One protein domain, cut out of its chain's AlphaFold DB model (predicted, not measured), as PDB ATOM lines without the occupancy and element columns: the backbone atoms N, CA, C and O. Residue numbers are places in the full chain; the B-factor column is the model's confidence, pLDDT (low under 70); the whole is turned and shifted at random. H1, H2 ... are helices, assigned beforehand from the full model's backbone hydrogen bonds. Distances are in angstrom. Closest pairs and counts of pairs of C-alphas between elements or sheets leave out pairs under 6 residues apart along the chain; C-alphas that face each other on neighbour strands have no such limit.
ATOM      1  N   ARG A   2      36.208  22.767 -12.974       40.53
ATOM      2  CA  ARG A   2      36.065  23.415 -14.295       40.53
ATOM      3  C   ARG A   2      35.508  24.834 -14.103       40.53
ATOM      4  O   ARG A   2      35.081  25.143 -12.991       40.53
ATOM      5  N   GLY A   3      35.604  25.675 -15.136       48.94
ATOM      6  CA  GLY A   3      35.335  27.115 -15.051       48.94
ATOM      7  C   GLY A   3      34.054  27.423 -14.280       48.94
ATOM      8  O   GLY A   3      32.978  26.984 -14.672       48.94
ATOM      9  N   ILE A   4      34.192  28.134 -13.161       63.72
ATOM     10  CA  ILE A   4      33.040  28.662 -12.439       63.72
ATOM     11  C   ILE A   4      32.712  29.971 -13.144       63.72
ATOM     12  O   ILE A   4      33.449  30.942 -12.971       63.72
ATOM     13  N   SER A   5      31.677  29.963 -13.984       82.12
ATOM     14  CA  SER A   5      31.178  31.170 -14.642       82.12
ATOM     15  C   SER A   5      30.947  32.269 -13.608       82.12
ATOM     16  O   SER A   5      30.535  31.986 -12.476       82.12
ATOM     17  N   HIS A   6      31.217  33.517 -13.988       91.44
ATOM     18  CA  HIS A   6      30.848  34.634 -13.137       91.44
ATOM     19  C   HIS A   6      29.332  34.646 -12.958       91.44
ATOM     20  O   HIS A   6      28.591  34.546 -13.930       91.44
ATOM     21  N   MET A   7      28.897  34.725 -11.706       93.50
ATOM     22  CA  MET A   7      27.494  34.805 -11.339       93.50
ATOM     23  C   MET A   7      27.097  36.268 -11.210       93.50
ATOM     24  O   MET A   7      27.719  37.025 -10.459       93.50
ATOM     25  N   THR A   8      26.025  36.638 -11.894       95.50
ATOM     26  CA  THR A   8      25.302  37.886 -11.655       95.50
ATOM     27  C   THR A   8      24.604  37.855 -10.290       95.50
ATOM     28  O   THR A   8      24.338  36.790  -9.719       95.50
ATOM     29  N   ALA A   9      24.256  39.029  -9.759       94.38
ATOM     30  CA  ALA A   9      23.480  39.122  -8.523       94.38
ATOM     31  C   ALA A   9      22.104  38.434  -8.653       94.38
ATOM     32  O   ALA A   9      21.703  37.696  -7.754       94.38
ATOM     33  N   ARG A  10      21.438  38.570  -9.810       95.19
ATOM     34  CA  ARG A  10      20.145  37.923 -10.108       95.19
ATOM     35  C   ARG A  10      20.229  36.391 -10.079       95.19
ATOM     36  O   ARG A  10      19.377  35.739  -9.479       95.19
ATOM     37  N   GLU A  11      21.276  35.794 -10.654       96.06
ATOM     38  CA  GLU A  11      21.502  34.341 -10.549       96.06
ATOM     39  C   GLU A  11      21.763  33.904  -9.104       96.06
ATOM     40  O   GLU A  11      21.303  32.839  -8.685       96.06
ATOM     41  N   PHE A  12      22.472  34.722  -8.316       96.69
ATOM     42  CA  PHE A  12      22.667  34.438  -6.898       96.69
ATOM     43  C   PHE A  12      21.349  34.502  -6.109       96.69
ATOM     44  O   PHE A  12      21.100  33.633  -5.269       96.69
ATOM     45  N   GLU A  13      20.480  35.475  -6.390       96.00
ATOM     46  CA  GLU A  13      19.131  35.572  -5.816       96.00
ATOM     47  C   GLU A  13      18.242  34.373  -6.180       96.00
ATOM     48  O   GLU A  13      17.497  33.892  -5.323       96.00
ATOM     49  N   GLY A  14      18.398  33.814  -7.384       96.81
ATOM     50  CA  GLY A  14      17.749  32.566  -7.800       96.81
ATOM     51  C   GLY A  14      18.217  31.309  -7.047       96.81
ATOM     52  O   GLY A  14      17.512  30.298  -7.032       96.81
ATOM     53  N   LEU A  15      19.378  31.334  -6.375       97.19
ATOM     54  CA  LEU A  15      19.861  30.175  -5.615       97.19
ATOM     55  C   LEU A  15      19.018  29.906  -4.363       97.19
ATOM     56  O   LEU A  15      18.832  30.786  -3.522       97.19
ATOM     57  N   SER A  16      18.624  28.645  -4.164       97.44
ATOM     58  CA  SER A  16      17.975  28.198  -2.923       97.44
ATOM     59  C   SER A  16      18.861  28.420  -1.686       97.44
ATOM     60  O   SER A  16      20.088  28.305  -1.768       97.44
ATOM     61  N   GLU A  17      18.259  28.634  -0.506       96.69
ATOM     62  CA  GLU A  17      19.013  28.801   0.752       96.69
ATOM     63  C   GLU A  17      19.989  27.643   1.021       96.69
ATOM     64  O   GLU A  17      21.088  27.859   1.532       96.69
ATOM     65  N   ARG A  18      19.622  26.412   0.634       96.62
ATOM     66  CA  ARG A  18      20.477  25.221   0.774       96.62
ATOM     67  C   ARG A  18      21.738  25.312  -0.085       96.62
ATOM     68  O   ARG A  18      22.792  24.864   0.353       96.62
ATOM     69  N   THR A  19      21.643  25.913  -1.270       96.94
ATOM     70  CA  THR A  19      22.787  26.169  -2.154       96.94
ATOM     71  C   THR A  19      23.655  27.302  -1.603       96.94
ATOM     72  O   THR A  19      24.875  27.185  -1.550       96.94
ATOM     73  N   VAL A  20      23.045  28.373  -1.086       97.25
ATOM     74  CA  VAL A  20      23.787  29.462  -0.421       97.25
ATOM     75  C   VAL A  20      24.527  28.966   0.836       97.25
ATOM     76  O   VAL A  20      25.647  29.398   1.113       97.25
ATOM     77  N   CYS A  21      23.965  27.984   1.551       96.62
ATOM     78  CA  CYS A  21      24.614  27.314   2.682       96.62
ATOM     79  C   CYS A  21      25.889  26.525   2.308       96.62
ATOM     80  O   CYS A  21      26.736  26.327   3.180       96.62
ATOM     81  N   THR A  22      26.060  26.063   1.062       96.62
ATOM     82  CA  THR A  22      27.273  25.327   0.641       96.62
ATOM     83  C   THR A  22      28.344  26.224   0.018       96.62
ATOM     84  O   THR A  22      29.522  25.864   0.026       96.62
ATOM     85  N   ILE A  23      27.974  27.411  -0.470       97.06
ATOM     86  CA  ILE A  23      28.904  28.399  -1.030       97.06
ATOM     87  C   ILE A  23      29.743  29.029   0.091       97.06
ATOM     88  O   ILE A  23      29.213  29.616   1.036       97.06
ATOM     89  N   SER A  24      31.073  28.956  -0.025       97.31
ATOM     90  CA  SER A  24      31.986  29.643   0.899       97.31
ATOM     91  C   SER A  24      32.082  31.141   0.582       97.31
ATOM     92  O   SER A  24      31.975  31.534  -0.578       97.31
ATOM     93  N   ILE A  25      32.392  31.982   1.574       97.62
ATOM     94  CA  ILE A  25      32.584  33.433   1.370       97.62
ATOM     95  C   ILE A  25      33.694  33.760   0.348       97.62
ATOM     96  O   ILE A  25      33.602  34.734  -0.394       97.62
ATOM     97  N   SER A  26      34.723  32.909   0.244       96.62
ATOM     98  CA  SER A  26      35.780  33.044  -0.774       96.62
ATOM     99  C   SER A  26      35.399  32.458  -2.139       96.62
ATOM    100  O   SER A  26      36.082  32.743  -3.118       96.62
ATOM    101  N   THR A  27      34.333  31.658  -2.216       96.81
ATOM    102  CA  THR A  27      33.695  31.269  -3.481       96.81
ATOM    103  C   THR A  27      32.826  32.423  -3.966       96.81
ATOM    104  O   THR A  27      33.081  32.928  -5.050       96.81
ATOM    105  N   LEU A  28      31.906  32.917  -3.125       97.50
ATOM    106  CA  LEU A  28      31.010  34.041  -3.432       97.50
ATOM    107  C   LEU A  28      31.772  35.267  -3.949       97.50
ATOM    108  O   LEU A  28      31.458  35.814  -5.001       97.50
ATOM    109  N   SER A  29      32.834  35.653  -3.237       96.88
ATOM    110  CA  SER A  29      33.679  36.788  -3.613       96.88
ATOM    111  C   SER A  29      34.414  36.613  -4.949       96.88
ATOM    112  O   SER A  29      34.885  37.613  -5.486       96.88
ATOM    113  N   LYS A  30      34.564  35.382  -5.458       96.31
ATOM    114  CA  LYS A  30      35.195  35.088  -6.756       96.31
ATOM    115  C   LYS A  30      34.180  34.896  -7.880       96.31
ATOM    116  O   LYS A  30      34.521  35.159  -9.026       96.31
ATOM    117  N   THR A  31      32.978  34.412  -7.569       96.25
ATOM    118  CA  THR A  31      31.920  34.212  -8.565       96.25
ATOM    119  C   THR A  31      31.240  35.518  -8.933       96.25
ATOM    120  O   THR A  31      30.983  35.729 -10.109       96.25
ATOM    121  N   LEU A  32      30.980  36.402  -7.966       97.12
ATOM    122  CA  LEU A  32      30.350  37.694  -8.240       97.12
ATOM    123  C   LEU A  32      31.203  38.515  -9.225       97.12
ATOM    124  O   LEU A  32      32.418  38.626  -9.020       97.12
ATOM    125  N   HIS A  33      30.583  39.082 -10.266       96.31
ATOM    126  CA  HIS A  33      31.266  39.889 -11.290       96.31
ATOM    127  C   HIS A  33      31.974  41.112 -10.663       96.31
ATOM    128  O   HIS A  33      31.481  41.623  -9.649       96.31
ATOM    129  N   PRO A  34      33.116  41.598 -11.195       94.50
ATOM    130  CA  PRO A  34      33.687  42.879 -10.764       94.50
ATOM    131  C   PRO A  34      32.661  44.012 -10.889       94.50
ATOM    132  O   PRO A  34      32.382  44.678  -9.898       94.50
ATOM    133  N   ASP A  35      32.005  44.111 -12.046       95.62
ATOM    134  CA  ASP A  35      31.102  45.214 -12.414       95.62
ATOM    135  C   ASP A  35      29.692  45.097 -11.795       95.62
ATOM    136  O   ASP A  35      28.745  45.738 -12.240       95.62
ATOM    137  N   THR A  36      29.519  44.252 -10.770       96.88
ATOM    138  CA  THR A  36      28.257  44.201 -10.012       96.88
ATOM    139  C   THR A  36      28.106  45.495  -9.221       96.88
ATOM    140  O   THR A  36      29.026  45.873  -8.493       96.88
ATOM    141  N   THR A  37      26.950  46.161  -9.305       97.62
ATOM    142  CA  THR A  37      26.768  47.470  -8.655       97.62
ATOM    143  C   THR A  37      26.997  47.401  -7.139       97.62
ATOM    144  O   THR A  37      26.859  46.340  -6.513       97.62
ATOM    145  N   LYS A  38      27.322  48.545  -6.510       97.44
ATOM    146  CA  LYS A  38      27.525  48.631  -5.050       97.44
ATOM    147  C   LYS A  38      26.360  47.988  -4.281       97.44
ATOM    148  O   LYS A  38      26.572  47.111  -3.442       97.44
ATOM    149  N   ARG A  39      25.129  48.362  -4.644       97.38
ATOM    150  CA  ARG A  39      23.875  47.897  -4.032       97.38
ATOM    151  C   ARG A  39      23.637  46.395  -4.214       97.38
ATOM    152  O   ARG A  39      23.324  45.710  -3.245       97.38
ATOM    153  N   GLU A  40      23.812  45.867  -5.425       97.56
ATOM    154  CA  GLU A  40      23.672  44.428  -5.699       97.56
ATOM    155  C   GLU A  40      24.742  43.592  -4.987       97.56
ATOM    156  O   GLU A  40      24.465  42.486  -4.512       97.56
ATOM    157  N   THR A  41      25.959  44.127  -4.867       98.00
ATOM    158  CA  THR A  41      27.040  43.486  -4.118       98.00
ATOM    159  C   THR A  41      26.692  43.398  -2.635       98.00
ATOM    160  O   THR A  41      26.767  42.308  -2.063       98.00
ATOM    161  N   PHE A  42      26.235  44.492  -2.017       98.19
ATOM    162  CA  PHE A  42      25.753  44.466  -0.635       98.19
ATOM    163  C   PHE A  42      24.566  43.510  -0.460       98.19
ATOM    164  O   PHE A  42      24.629  42.641   0.408       98.19
ATOM    165  N   ALA A  43      23.543  43.560  -1.321       97.44
ATOM    166  CA  ALA A  43      22.398  42.641  -1.274       97.44
ATOM    167  C   ALA A  43      22.828  41.160  -1.340       97.44
ATOM    168  O   ALA A  43      22.416  40.346  -0.508       97.44
ATOM    169  N   THR A  44      23.735  40.822  -2.260       97.88
ATOM    170  CA  THR A  44      24.336  39.486  -2.406       97.88
ATOM    171  C   THR A  44      25.058  39.046  -1.126       97.88
ATOM    172  O   THR A  44      24.817  37.951  -0.602       97.88
ATOM    173  N   PHE A  45      25.931  39.903  -0.587       98.12
ATOM    174  CA  PHE A  45      26.723  39.612   0.610       98.12
ATOM    175  C   PHE A  45      25.869  39.539   1.883       98.12
ATOM    176  O   PHE A  45      26.138  38.687   2.734       98.12
ATOM    177  N   PHE A  46      24.828  40.366   2.008       97.56
ATOM    178  CA  PHE A  46      23.865  40.336   3.110       97.56
ATOM    179  C   PHE A  46      22.968  39.103   3.060       97.56
ATOM    180  O   PHE A  46      22.783  38.449   4.085       97.56
ATOM    181  N   ARG A  47      22.467  38.723   1.878       97.25
ATOM    182  CA  ARG A  47      21.667  37.505   1.689       97.25
ATOM    183  C   ARG A  47      22.464  36.254   2.059       97.25
ATOM    184  O   ARG A  47      21.958  35.402   2.788       97.25
ATOM    185  N   TRP A  48      23.733  36.169   1.647       97.75
ATOM    186  CA  TRP A  48      24.640  35.106   2.099       97.75
ATOM    187  C   TRP A  48      24.821  35.120   3.623       97.75
ATOM    188  O   TRP A  48      24.677  34.086   4.280       97.75
ATOM    189  N   PHE A  49      25.106  36.292   4.196       96.75
ATOM    190  CA  PHE A  49      25.385  36.428   5.623       96.75
ATOM    191  C   PHE A  49      24.171  36.064   6.483       96.75
ATOM    192  O   PHE A  49      24.323  35.311   7.443       96.75
ATOM    193  N   ASP A  50      22.967  36.509   6.117       96.12
ATOM    194  CA  ASP A  50      21.735  36.211   6.849       96.12
ATOM    195  C   ASP A  50      21.375  34.722   6.822       96.12
ATOM    196  O   ASP A  50      21.010  34.145   7.849       96.12
ATOM    197  N   ILE A  51      21.553  34.064   5.671       96.00
ATOM    198  CA  ILE A  51      21.317  32.624   5.533       96.00
ATOM    199  C   ILE A  51      22.259  31.837   6.457       96.00
ATOM    200  O   ILE A  51      21.789  30.960   7.179       96.00
ATOM    201  N   HIS A  52      23.547  32.193   6.549       95.88
ATOM    202  CA  HIS A  52      24.488  31.574   7.505       95.88
ATOM    203  C   HIS A  52      24.337  32.070   8.960       95.88
ATOM    204  O   HIS A  52      24.855  31.441   9.892       95.88
ATOM    205  N   ARG A  53      23.626  33.181   9.187       95.00
ATOM    206  CA  ARG A  53      23.255  33.703  10.513       95.00
ATOM    207  C   ARG A  53      22.086  32.906  11.104       95.00
ATOM    208  O   ARG A  53      22.150  32.513  12.269       95.00
ATOM    209  N   LYS A  54      21.072  32.619  10.279       94.31
ATOM    210  CA  LYS A  54      19.904  31.773  10.579       94.31
ATOM    211  C   LYS A  54      20.263  30.284  10.629       94.31
ATOM    212  O   LYS A  54      19.938  29.608  11.603       94.31
ATOM    213  N   ASN A  55      20.973  29.788   9.613       94.94
ATOM    214  CA  ASN A  55      21.356  28.386   9.441       94.94
ATOM    215  C   ASN A  55      22.877  28.212   9.657       94.94
ATOM    216  O   ASN A  55      23.652  28.293   8.702       94.94
ATOM    217  N   PRO A  56      23.354  27.982  10.898       94.56
ATOM    218  CA  PRO A  56      24.782  27.845  11.181       94.56
ATOM    219  C   PRO A  56      25.366  26.557  10.574       94.56
ATOM    220  O   PRO A  56      25.140  25.453  11.071       94.56
ATOM    221  N   THR A  57      26.155  26.705   9.511       95.81
ATOM    222  CA  THR A  57      26.821  25.601   8.800       95.81
ATOM    223  C   THR A  57      28.186  25.261   9.408       95.81
ATOM    224  O   THR A  57      28.743  26.037  10.187       95.81
ATOM    225  N   GLN A  58      28.785  24.125   9.016       94.12
ATOM    226  CA  GLN A  58      30.167  23.790   9.408       94.12
ATOM    227  C   GLN A  58      31.171  24.869   8.970       94.12
ATOM    228  O   GLN A  58      32.053  25.231   9.748       94.12
ATOM    229  N   LEU A  59      30.980  25.440   7.771       92.12
ATOM    230  CA  LEU A  59      31.782  26.552   7.246       92.12
ATOM    231  C   LEU A  59      31.738  27.786   8.152       92.12
ATOM    232  O   LEU A  59      32.701  28.548   8.183       92.12
ATOM    233  N   THR A  60      30.640  27.988   8.891       94.75
ATOM    234  CA  THR A  60      30.441  29.188   9.705       94.75
ATOM    235  C   THR A  60      30.423  28.958  11.211       94.75
ATOM    236  O   THR A  60      30.073  29.876  11.949       94.75
ATOM    237  N   VAL A  61      30.848  27.792  11.717       94.25
ATOM    238  CA  VAL A  61      30.962  27.513  13.170       94.25
ATOM    239  C   VAL A  61      31.754  28.604  13.902       94.25
ATOM    240  O   VAL A  61      31.312  29.091  14.943       94.25
ATOM    241  N   GLN A  62      32.883  29.045  13.338       94.81
ATOM    242  CA  GLN A  62      33.724  30.109  13.896       94.81
ATOM    243  C   GLN A  62      33.235  31.505  13.470       94.81
ATOM    244  O   GLN A  62      33.938  32.229  12.771       94.81
ATOM    245  N   TRP A  63      32.026  31.886  13.897       95.31
ATOM    246  CA  TRP A  63      31.342  33.120  13.470       95.31
ATOM    247  C   TRP A  63      32.199  34.409  13.470       95.31
ATOM    248  O   TRP A  63      32.127  35.136  12.483       95.31
ATOM    249  N   PRO A  64      33.076  34.691  14.462       95.81
ATOM    250  CA  PRO A  64      33.945  35.875  14.409       95.81
ATOM    251  C   PRO A  64      34.924  35.872  13.224       95.81
ATOM    252  O   PRO A  64      35.159  36.913  12.616       95.81
ATOM    253  N   ASN A  65      35.456  34.703  12.849       96.00
ATOM    254  CA  ASN A  65      36.375  34.560  11.715       96.00
ATOM    255  C   ASN A  65      35.619  34.666  10.379       96.00
ATOM    256  O   ASN A  65      36.133  35.231   9.419       96.00
ATOM    257  N   VAL A  66      34.373  34.176  10.336       96.75
ATOM    258  CA  VAL A  66      33.463  34.354   9.189       96.75
ATOM    259  C   VAL A  66      33.191  35.831   8.956       96.75
ATOM    260  O   VAL A  66      33.335  36.297   7.832       96.75
ATOM    261  N   LEU A  67      32.835  36.561  10.017       97.25
ATOM    262  CA  LEU A  67      32.589  37.996   9.962       97.25
ATOM    263  C   LEU A  67      33.851  38.757   9.540       97.25
ATOM    264  O   LEU A  67      33.788  39.563   8.618       97.25
ATOM    265  N   THR A  68      35.002  38.419  10.129       97.19
ATOM    266  CA  THR A  68      36.301  38.994   9.751       97.19
ATOM    267  C   THR A  68      36.553  38.858   8.247       97.19
ATOM    268  O   THR A  68      36.820  39.845   7.570       97.19
ATOM    269  N   HIS A  69      36.382  37.656   7.690       97.19
ATOM    270  CA  HIS A  69      36.559  37.437   6.257       97.19
ATOM    271  C   HIS A  69      35.448  38.043   5.388       97.19
ATOM    272  O   HIS A  69      35.735  38.449   4.268       97.19
ATOM    273  N   TRP A  70      34.205  38.124   5.864       98.12
ATOM    274  CA  TRP A  70      33.096  38.762   5.143       98.12
ATOM    275  C   TRP A  70      33.351  40.266   4.959       98.12
ATOM    276  O   TRP A  70      33.327  40.742   3.825       98.12
ATOM    277  N   VAL A  71      33.732  40.974   6.031       98.25
ATOM    278  CA  VAL A  71      34.129  42.394   5.972       98.25
ATOM    279  C   VAL A  71      35.358  42.578   5.074       98.25
ATOM    280  O   VAL A  71      35.351  43.420   4.180       98.25
ATOM    281  N   GLN A  72      36.391  41.742   5.235       97.88
ATOM    282  CA  GLN A  72      37.597  41.796   4.395       97.88
ATOM    283  C   GLN A  72      37.313  41.538   2.908       97.88
ATOM    284  O   GLN A  72      38.025  42.068   2.057       97.88
ATOM    285  N   ARG A  73      36.287  40.743   2.562       97.94
ATOM    286  CA  ARG A  73      35.884  40.543   1.162       97.94
ATOM    287  C   ARG A  73      35.189  41.763   0.567       97.94
ATOM    288  O   ARG A  73      35.456  42.058  -0.597       97.94
ATOM    289  N   LEU A  74      34.388  42.487   1.349       98.12
ATOM    290  CA  LEU A  74      33.833  43.777   0.933       98.12
ATOM    291  C   LEU A  74      34.950  44.818   0.764       98.12
ATOM    292  O   LEU A  74      35.108  45.354  -0.328       98.12
ATOM    293  N   ALA A  75      35.827  45.004   1.752       97.94
ATOM    294  CA  ALA A  75      36.960  45.927   1.609       97.94
ATOM    295  C   ALA A  75      37.884  45.572   0.423       97.94
ATOM    296  O   ALA A  75      38.363  46.458  -0.278       97.94
ATOM    297  N   SER A  76      38.062  44.280   0.098       96.88
ATOM    298  CA  SER A  76      38.809  43.858  -1.102       96.88
ATOM    299  C   SER A  76      38.126  44.162  -2.448       96.88
ATOM    300  O   SER A  76      38.728  43.909  -3.489       96.88
ATOM    301  N   ARG A  77      36.895  44.694  -2.442       96.44
ATOM    302  CA  ARG A  77      36.195  45.273  -3.605       96.44
ATOM    303  C   ARG A  77      36.189  46.813  -3.603       96.44
ATOM    304  O   ARG A  77      35.547  47.403  -4.460       96.44
ATOM    305  N   GLY A  78      36.888  47.458  -2.666       97.44
ATOM    306  CA  GLY A  78      36.994  48.919  -2.595       97.44
ATOM    307  C   GLY A  78      35.910  49.623  -1.773       97.44
ATOM    308  O   GLY A  78      35.847  50.847  -1.823       97.44
ATOM    309  N   PHE A  79      35.086  48.893  -1.012       98.31
ATOM    310  CA  PHE A  79      34.174  49.511  -0.041       98.31
ATOM    311  C   PHE A  79      34.934  50.015   1.192       98.31
ATOM    312  O   PHE A  79      35.782  49.288   1.724       98.31
ATOM    313  N   THR A  80      34.617  51.219   1.670       98.06
ATOM    314  CA  THR A  80      35.225  51.772   2.894       98.06
ATOM    315  C   THR A  80      34.631  51.153   4.163       98.06
ATOM    316  O   THR A  80      33.631  50.430   4.123       98.06
ATOM    317  N   GLU A  81      35.242  51.418   5.322       97.81
ATOM    318  CA  GLU A  81      34.685  50.980   6.607       97.81
ATOM    319  C   GLU A  81      33.310  51.601   6.865       97.81
ATOM    320  O   GLU A  81      32.390  50.920   7.318       97.81
ATOM    321  N   GLU A  82      33.182  52.885   6.544       97.75
ATOM    322  CA  GLU A  82      32.002  53.714   6.741       97.75
ATOM    323  C   GLU A  82      30.844  53.224   5.867       97.75
ATOM    324  O   GLU A  82      29.750  53.025   6.389       97.75
ATOM    325  N   GLU A  83      31.093  52.923   4.585       98.06
ATOM    326  CA  GLU A  83      30.091  52.331   3.687       98.06
ATOM    327  C   GLU A  83      29.597  50.973   4.209       98.06
ATOM    328  O   GLU A  83      28.392  50.733   4.290       98.06
ATOM    329  N   ILE A  84      30.515  50.084   4.616       98.38
ATOM    330  CA  ILE A  84      30.153  48.764   5.159       98.38
ATOM    331  C   ILE A  84      29.374  48.923   6.475       98.38
ATOM    332  O   ILE A  84      28.422  48.180   6.721       98.38
ATOM    333  N   ALA A  85      29.748  49.883   7.322       97.88
ATOM    334  CA  ALA A  85      29.068  50.176   8.577       97.88
ATOM    335  C   ALA A  85      27.669  50.777   8.366       97.88
ATOM    336  O   ALA A  85      26.731  50.380   9.061       97.88
ATOM    337  N   GLU A  86      27.499  51.708   7.428       97.81
ATOM    338  CA  GLU A  86      26.207  52.312   7.107       97.81
ATOM    339  C   GLU A  86      25.242  51.283   6.511       97.81
ATOM    340  O   GLU A  86      24.145  51.101   7.046       97.81
ATOM    341  N   GLU A  87      25.672  50.528   5.500       98.12
ATOM    342  CA  GLU A  87      24.861  49.475   4.882       98.12
ATOM    343  C   GLU A  87      24.501  48.367   5.886       98.12
ATOM    344  O   GLU A  87      23.345  47.946   5.960       98.12
ATOM    345  N   VAL A  88      25.424  47.954   6.770       97.56
ATOM    346  CA  VAL A  88      25.094  47.028   7.875       97.56
ATOM    347  C   VAL A  88      24.045  47.628   8.815       97.56
ATOM    348  O   VAL A  88      23.159  46.900   9.271       97.56
ATOM    349  N   ASN A  89      24.088  48.932   9.101       96.62
ATOM    350  CA  ASN A  89      23.084  49.607   9.928       96.62
ATOM    351  C   ASN A  89      21.735  49.785   9.206       96.62
ATOM    352  O   ASN A  89      20.695  49.801   9.866       96.62
ATOM    353  N   ILE A  90      21.706  49.919   7.878       96.56
ATOM    354  CA  ILE A  90      20.476  49.919   7.065       96.56
ATOM    355  C   ILE A  90      19.859  48.513   7.069       96.56
ATOM    356  O   ILE A  90      18.724  48.339   7.515       96.56
ATOM    357  N   TRP A  91      20.633  47.495   6.693       96.38
ATOM    358  CA  TRP A  91      20.224  46.089   6.688       96.38
ATOM    359  C   TRP A  91      19.760  45.596   8.072       96.38
ATOM    360  O   TRP A  91      18.731  44.931   8.190       96.38
ATOM    361  N   THR A  92      20.442  46.000   9.152       95.19
ATOM    362  CA  THR A  92      20.049  45.675  10.539       95.19
ATOM    363  C   THR A  92      18.721  46.320  10.956       95.19
ATOM    364  O   THR A  92      18.036  45.770  11.815       95.19
ATOM    365  N   ARG A  93      18.330  47.454  10.355       94.81
ATOM    366  CA  ARG A  93      17.008  48.079  10.559       94.81
ATOM    367  C   ARG A  93      15.909  47.424   9.715       94.81
ATOM    368  O   ARG A  93      14.760  47.420  10.137       94.81
ATOM    369  N   GLN A  94      16.253  46.870   8.550       93.81
ATOM    370  CA  GLN A  94      15.319  46.152   7.670       93.81
ATOM    371  C   GLN A  94      15.022  44.723   8.153       93.81
ATOM    372  O   GLN A  94      13.922  44.211   7.945       93.81
ATOM    373  N   ILE A  95      15.978  44.062   8.814       90.81
ATOM    374  CA  ILE A  95      15.719  42.777   9.465       90.81
ATOM    375  C   ILE A  95      14.881  42.993  10.726       90.81
ATOM    376  O   ILE A  95      15.366  43.486  11.742       90.81
ATOM    377  N   HIS A  96      13.646  42.494  10.686       80.56
ATOM    378  CA  HIS A  96      12.823  42.268  11.869       80.56
ATOM    379  C   HIS A  96      13.549  41.347  12.865       80.56
ATOM    380  O   HIS A  96      13.602  40.122  12.705       80.56
ATOM    381  N   LEU A  97      14.125  41.954  13.905       73.62
ATOM    382  CA  LEU A  97      14.853  41.281  14.988       73.62
ATOM    383  C   LEU A  97      13.936  40.461  15.918       73.62
ATOM    384  O   LEU A  97      14.432  39.703  16.746       73.62
ATOM    385  N   ASP A  98      12.616  40.561  15.731       60.44
ATOM    386  CA  ASP A  98      11.545  39.944  16.531       60.44
ATOM    387  C   ASP A  98      11.605  38.401  16.587       60.44
ATOM    388  O   ASP A  98      10.971  37.754  17.422       60.44
ATOM    389  N   SER A  99      12.406  37.780  15.717       70.38
ATOM    390  CA  SER A  99      12.745  36.357  15.764       70.38
ATOM    391  C   SER A  99      13.844  36.089  16.810       70.38
ATOM    392  O   SER A  99      14.991  35.774  16.485       70.38
ATOM    393  N   CYS A 100      13.475  36.187  18.091       51.16
ATOM    394  CA  CYS A 100      14.374  36.063  19.251       51.16
ATOM    395  C   CYS A 100      15.176  34.742  19.340       51.16
ATOM    396  O   CYS A 100      16.165  34.676  20.067       51.16
ATOM    397  N   ASP A 101      14.791  33.698  18.598       64.25
ATOM    398  CA  ASP A 101      15.517  32.418  18.520       64.25
ATOM    399  C   ASP A 101      16.819  32.483  17.688       64.25
ATOM    400  O   ASP A 101      17.606  31.526  17.669       64.25
ATOM    401  N   GLN A 102      17.081  33.594  16.987       70.81
ATOM    402  CA  GLN A 102      18.262  33.758  16.134       70.81
ATOM    403  C   GLN A 102      19.557  33.863  16.957       70.81
ATOM    404  O   GLN A 102      19.978  34.930  17.398       70.81
ATOM    405  N   ARG A 103      20.258  32.729  17.092       78.56
ATOM    406  CA  ARG A 103      21.495  32.547  17.887       78.56
ATOM    407  C   ARG A 103      22.709  33.394  17.460       78.56
ATOM    408  O   ARG A 103      23.790  33.228  18.028       78.56
ATOM    409  N   ARG A 104      22.576  34.243  16.439       92.94
ATOM    410  CA  ARG A 104      23.630  35.097  15.879       92.94
ATOM    411  C   ARG A 104      23.058  36.481  15.581       92.94
ATOM    412  O   ARG A 104      22.157  36.627  14.755       92.94
ATOM    413  N   LEU A 105      23.609  37.488  16.246       93.31
ATOM    414  CA  LEU A 105      23.282  38.887  15.988       93.31
ATOM    415  C   LEU A 105      23.907  39.363  14.659       93.31
ATOM    416  O   LEU A 105      24.896  38.769  14.210       93.31
ATOM    417  N   PRO A 106      23.355  40.426  14.045       95.31
ATOM    418  CA  PRO A 106      24.051  41.242  13.049       95.31
ATOM    419  C   PRO A 106      25.433  41.725  13.541       95.31
ATOM    420  O   PRO A 106      25.659  41.761  14.757       95.31
ATOM    421  N   PRO A 107      26.356  42.106  12.637       96.75
ATOM    422  CA  PRO A 107      27.604  42.761  13.016       96.75
ATOM    423  C   PRO A 107      27.313  44.102  13.693       96.75
ATOM    424  O   PRO A 107      26.397  44.813  13.285       96.75
ATOM    425  N   THR A 108      28.109  44.480  14.690       96.88
ATOM    426  CA  THR A 108      28.169  45.881  15.132       96.88
ATOM    427  C   THR A 108      29.262  46.625  14.370       96.88
ATOM    428  O   THR A 108      30.185  45.999  13.850       96.88
ATOM    429  N   THR A 109      29.207  47.958  14.349       96.50
ATOM    430  CA  THR A 109      30.284  48.796  13.786       96.50
ATOM    431  C   THR A 109      31.650  48.431  14.377       96.50
ATOM    432  O   THR A 109      32.595  48.201  13.636       96.50
ATOM    433  N   VAL A 110      31.718  48.210  15.694       96.06
ATOM    434  CA  VAL A 110      32.932  47.764  16.402       96.06
ATOM    435  C   VAL A 110      33.453  46.412  15.894       96.06
ATOM    436  O   VAL A 110      34.664  46.199  15.872       96.06
ATOM    437  N   ASP A 111      32.584  45.488  15.468       96.56
ATOM    438  CA  ASP A 111      33.027  44.223  14.862       96.56
ATOM    439  C   ASP A 111      33.592  44.427  13.440       96.56
ATOM    440  O   ASP A 111      34.474  43.672  13.031       96.56
ATOM    441  N   ILE A 112      33.127  45.449  12.708       97.88
ATOM    442  CA  ILE A 112      33.603  45.822  11.363       97.88
ATOM    443  C   ILE A 112      34.988  46.476  11.462       97.88
ATOM    444  O   ILE A 112      35.941  45.956  10.880       97.88
ATOM    445  N   SER A 113      35.147  47.504  12.301       96.94
ATOM    446  CA  SER A 113      36.441  48.145  12.595       96.94
ATOM    447  C   SER A 113      37.494  47.125  13.061       96.94
ATOM    448  O   SER A 113      38.669  47.145  12.691       96.94
ATOM    449  N   LYS A 114      37.064  46.151  13.874       96.56
ATOM    450  CA  LYS A 114      37.914  45.066  14.384       96.56
ATOM    451  C   LYS A 114      38.262  44.008  13.332       96.56
ATOM    452  O   LYS A 114      39.296  43.356  13.469       96.56
ATOM    453  N   ALA A 115      37.433  43.834  12.305       96.75
ATOM    454  CA  ALA A 115      37.692  42.946  11.173       96.75
ATOM    455  C   ALA A 115      38.660  43.555  10.143       96.75
ATOM    456  O   ALA A 115      39.444  42.820   9.531       96.75
ATOM    457  N   LEU A 116      38.614  44.881   9.975       97.19
ATOM    458  CA  LEU A 116      39.540  45.650   9.137       97.19
ATOM    459  C   LEU A 116      40.883  45.916   9.833       97.19
ATOM    460  O   LEU A 116      41.906  46.021   9.164       97.19
ATOM    461  N   GLY A 117      40.900  45.955  11.169       96.12
ATOM    462  CA  GLY A 117      42.105  46.223  11.961       96.12
ATOM    463  C   GLY A 117      42.386  47.713  12.177       96.12
ATOM    464  O   GLY A 117      43.470  48.065  12.632       96.12
ATOM    465  N   THR A 118      41.410  48.568  11.879       94.00
ATOM    466  CA  THR A 118      41.425  50.031  12.044       94.00
ATOM    467  C   THR A 118      41.232  50.474  13.497       94.00
ATOM    468  O   THR A 118      41.660  51.565  13.869       94.00
ATOM    469  N   MET A 119      40.645  49.618  14.347       88.75
ATOM    470  CA  MET A 119      40.552  49.834  15.800       88.75
ATOM    471  C   MET A 119      41.937  50.140  16.412       88.75
ATOM    472  O   MET A 119      42.804  49.261  16.374       88.75
ATOM    473  N   PRO A 120      42.146  51.312  17.051       80.69
ATOM    474  CA  PRO A 120      43.432  51.680  17.647       80.69
ATOM    475  C   PRO A 120      43.923  50.646  18.670       80.69
ATOM    476  O   PRO A 120      43.320  50.453  19.724       80.69
ATOM    477  N   THR A 121      45.039  49.969  18.380       73.69
ATOM    478  CA  THR A 121      45.480  48.804  19.172       73.69
ATOM    479  C   THR A 121      45.985  49.148  20.575       73.69
ATOM    480  O   THR A 121      46.015  48.274  21.447       73.69
ATOM    481  N   ASP A 122      46.376  50.405  20.803       60.50
ATOM    482  CA  ASP A 122      46.858  50.894  22.099       60.50
ATOM    483  C   ASP A 122      45.718  51.242  23.066       60.50
ATOM    484  O   ASP A 122      45.842  51.007  24.274       60.50
TER     485      ASP A 122
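AT A GLANCE: This is residues 2 to 122 of the 1081 residues of the protein "zf-CCHC_2 domain-containing protein" of Phialocephala subalpina (UniProt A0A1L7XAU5). Two antiparallel helices, H4 and H5, lie side by side through the middle, with the short helices H1, H2 and H3 on one side of them and a helical hairpin of H6 and H7 on the other. The two ends of the printed part point away from each other and make the longest span. The printed part has 121 residues, with seven named helices in the order H1 to H7 and no named strand; its class is all helix, with 69 residues in the helices. It is compact, with a radius of gyration of the C-alphas of 14.2 A and spans of 47 by 34 by 26 A.

HOW THE PARTS SIT: H1, residues 9 to 14, touches residues 40 to 44 alone of H4, residues 38 to 54; their closest C-alphas, of Ala 9 and Glu 40, are 6.0 A apart. They run the same way at a tilt of 36 degrees, only just steep. H2, residues 17 to 20, only just touches H4, with 3 pairs of C-alphas within 8 A, the closest being Val 20 and Trp 48 at 6.2 A. H3, residues 25 to 31, is near H4 and touches H5, residues 63 to 75; the closest C-alphas, of Ser 29 and Arg 73, are 6.5 A apart, at a shallow tilt of 31 degrees, the same way. H4 and H5 are close but not clearly touching, Phe 45 and Trp 70 being closest at 7.9 A between C-alphas, at a shallow tilt of 6 degrees, opposite ways. H5 is the hub: it also only just touches H6, residues 81 to 94, with 3 pairs of C-alphas within 8 A, the closest being Ala 75 and Glu 81 at 7.5 A. H5 touches H7, residues 109 to 116, about perpendicular at 73 degrees, with the closest C-alphas, of Thr 68 and Ala 115, 4.4 A apart. H6 and H7 form a helical hairpin at a steep tilt of 42 degrees, opposite ways; their closest C-alphas, of Ala 85 and Thr 109, are 5.5 A apart. H1 and H7 are apart. In H1, H4, H5, H6 and H7 every O i to N i+4 pair is within hydrogen-bond range; in H3 2 of 3 are, and H2 is too short for such a pair.

IN THESE COORDINATES: H1 begins at C-alpha 9, (23.480, 39.122, -8.523). From first to last C-alpha, H3 measures 10.0 A, H4 24.2 A, H5 18.3 A, H6 20.0 A and H7 10.8 A. H4 begins at C-alpha 38, (27.525, 48.631, -5.050), and H7 ends at C-alpha 116, (39.540, 45.650, 9.137).

THE WHOLE: The two C-alphas farthest apart, of Arg 2 and Asp 122, are 46.9 A apart. The printed part has no cut. The link from H6 to H7, residues 95 to 108, is long. The mean pLDDT of the printed part is 92.7; residues 2 to 4, 98, 100 to 101 and 122 are under 70.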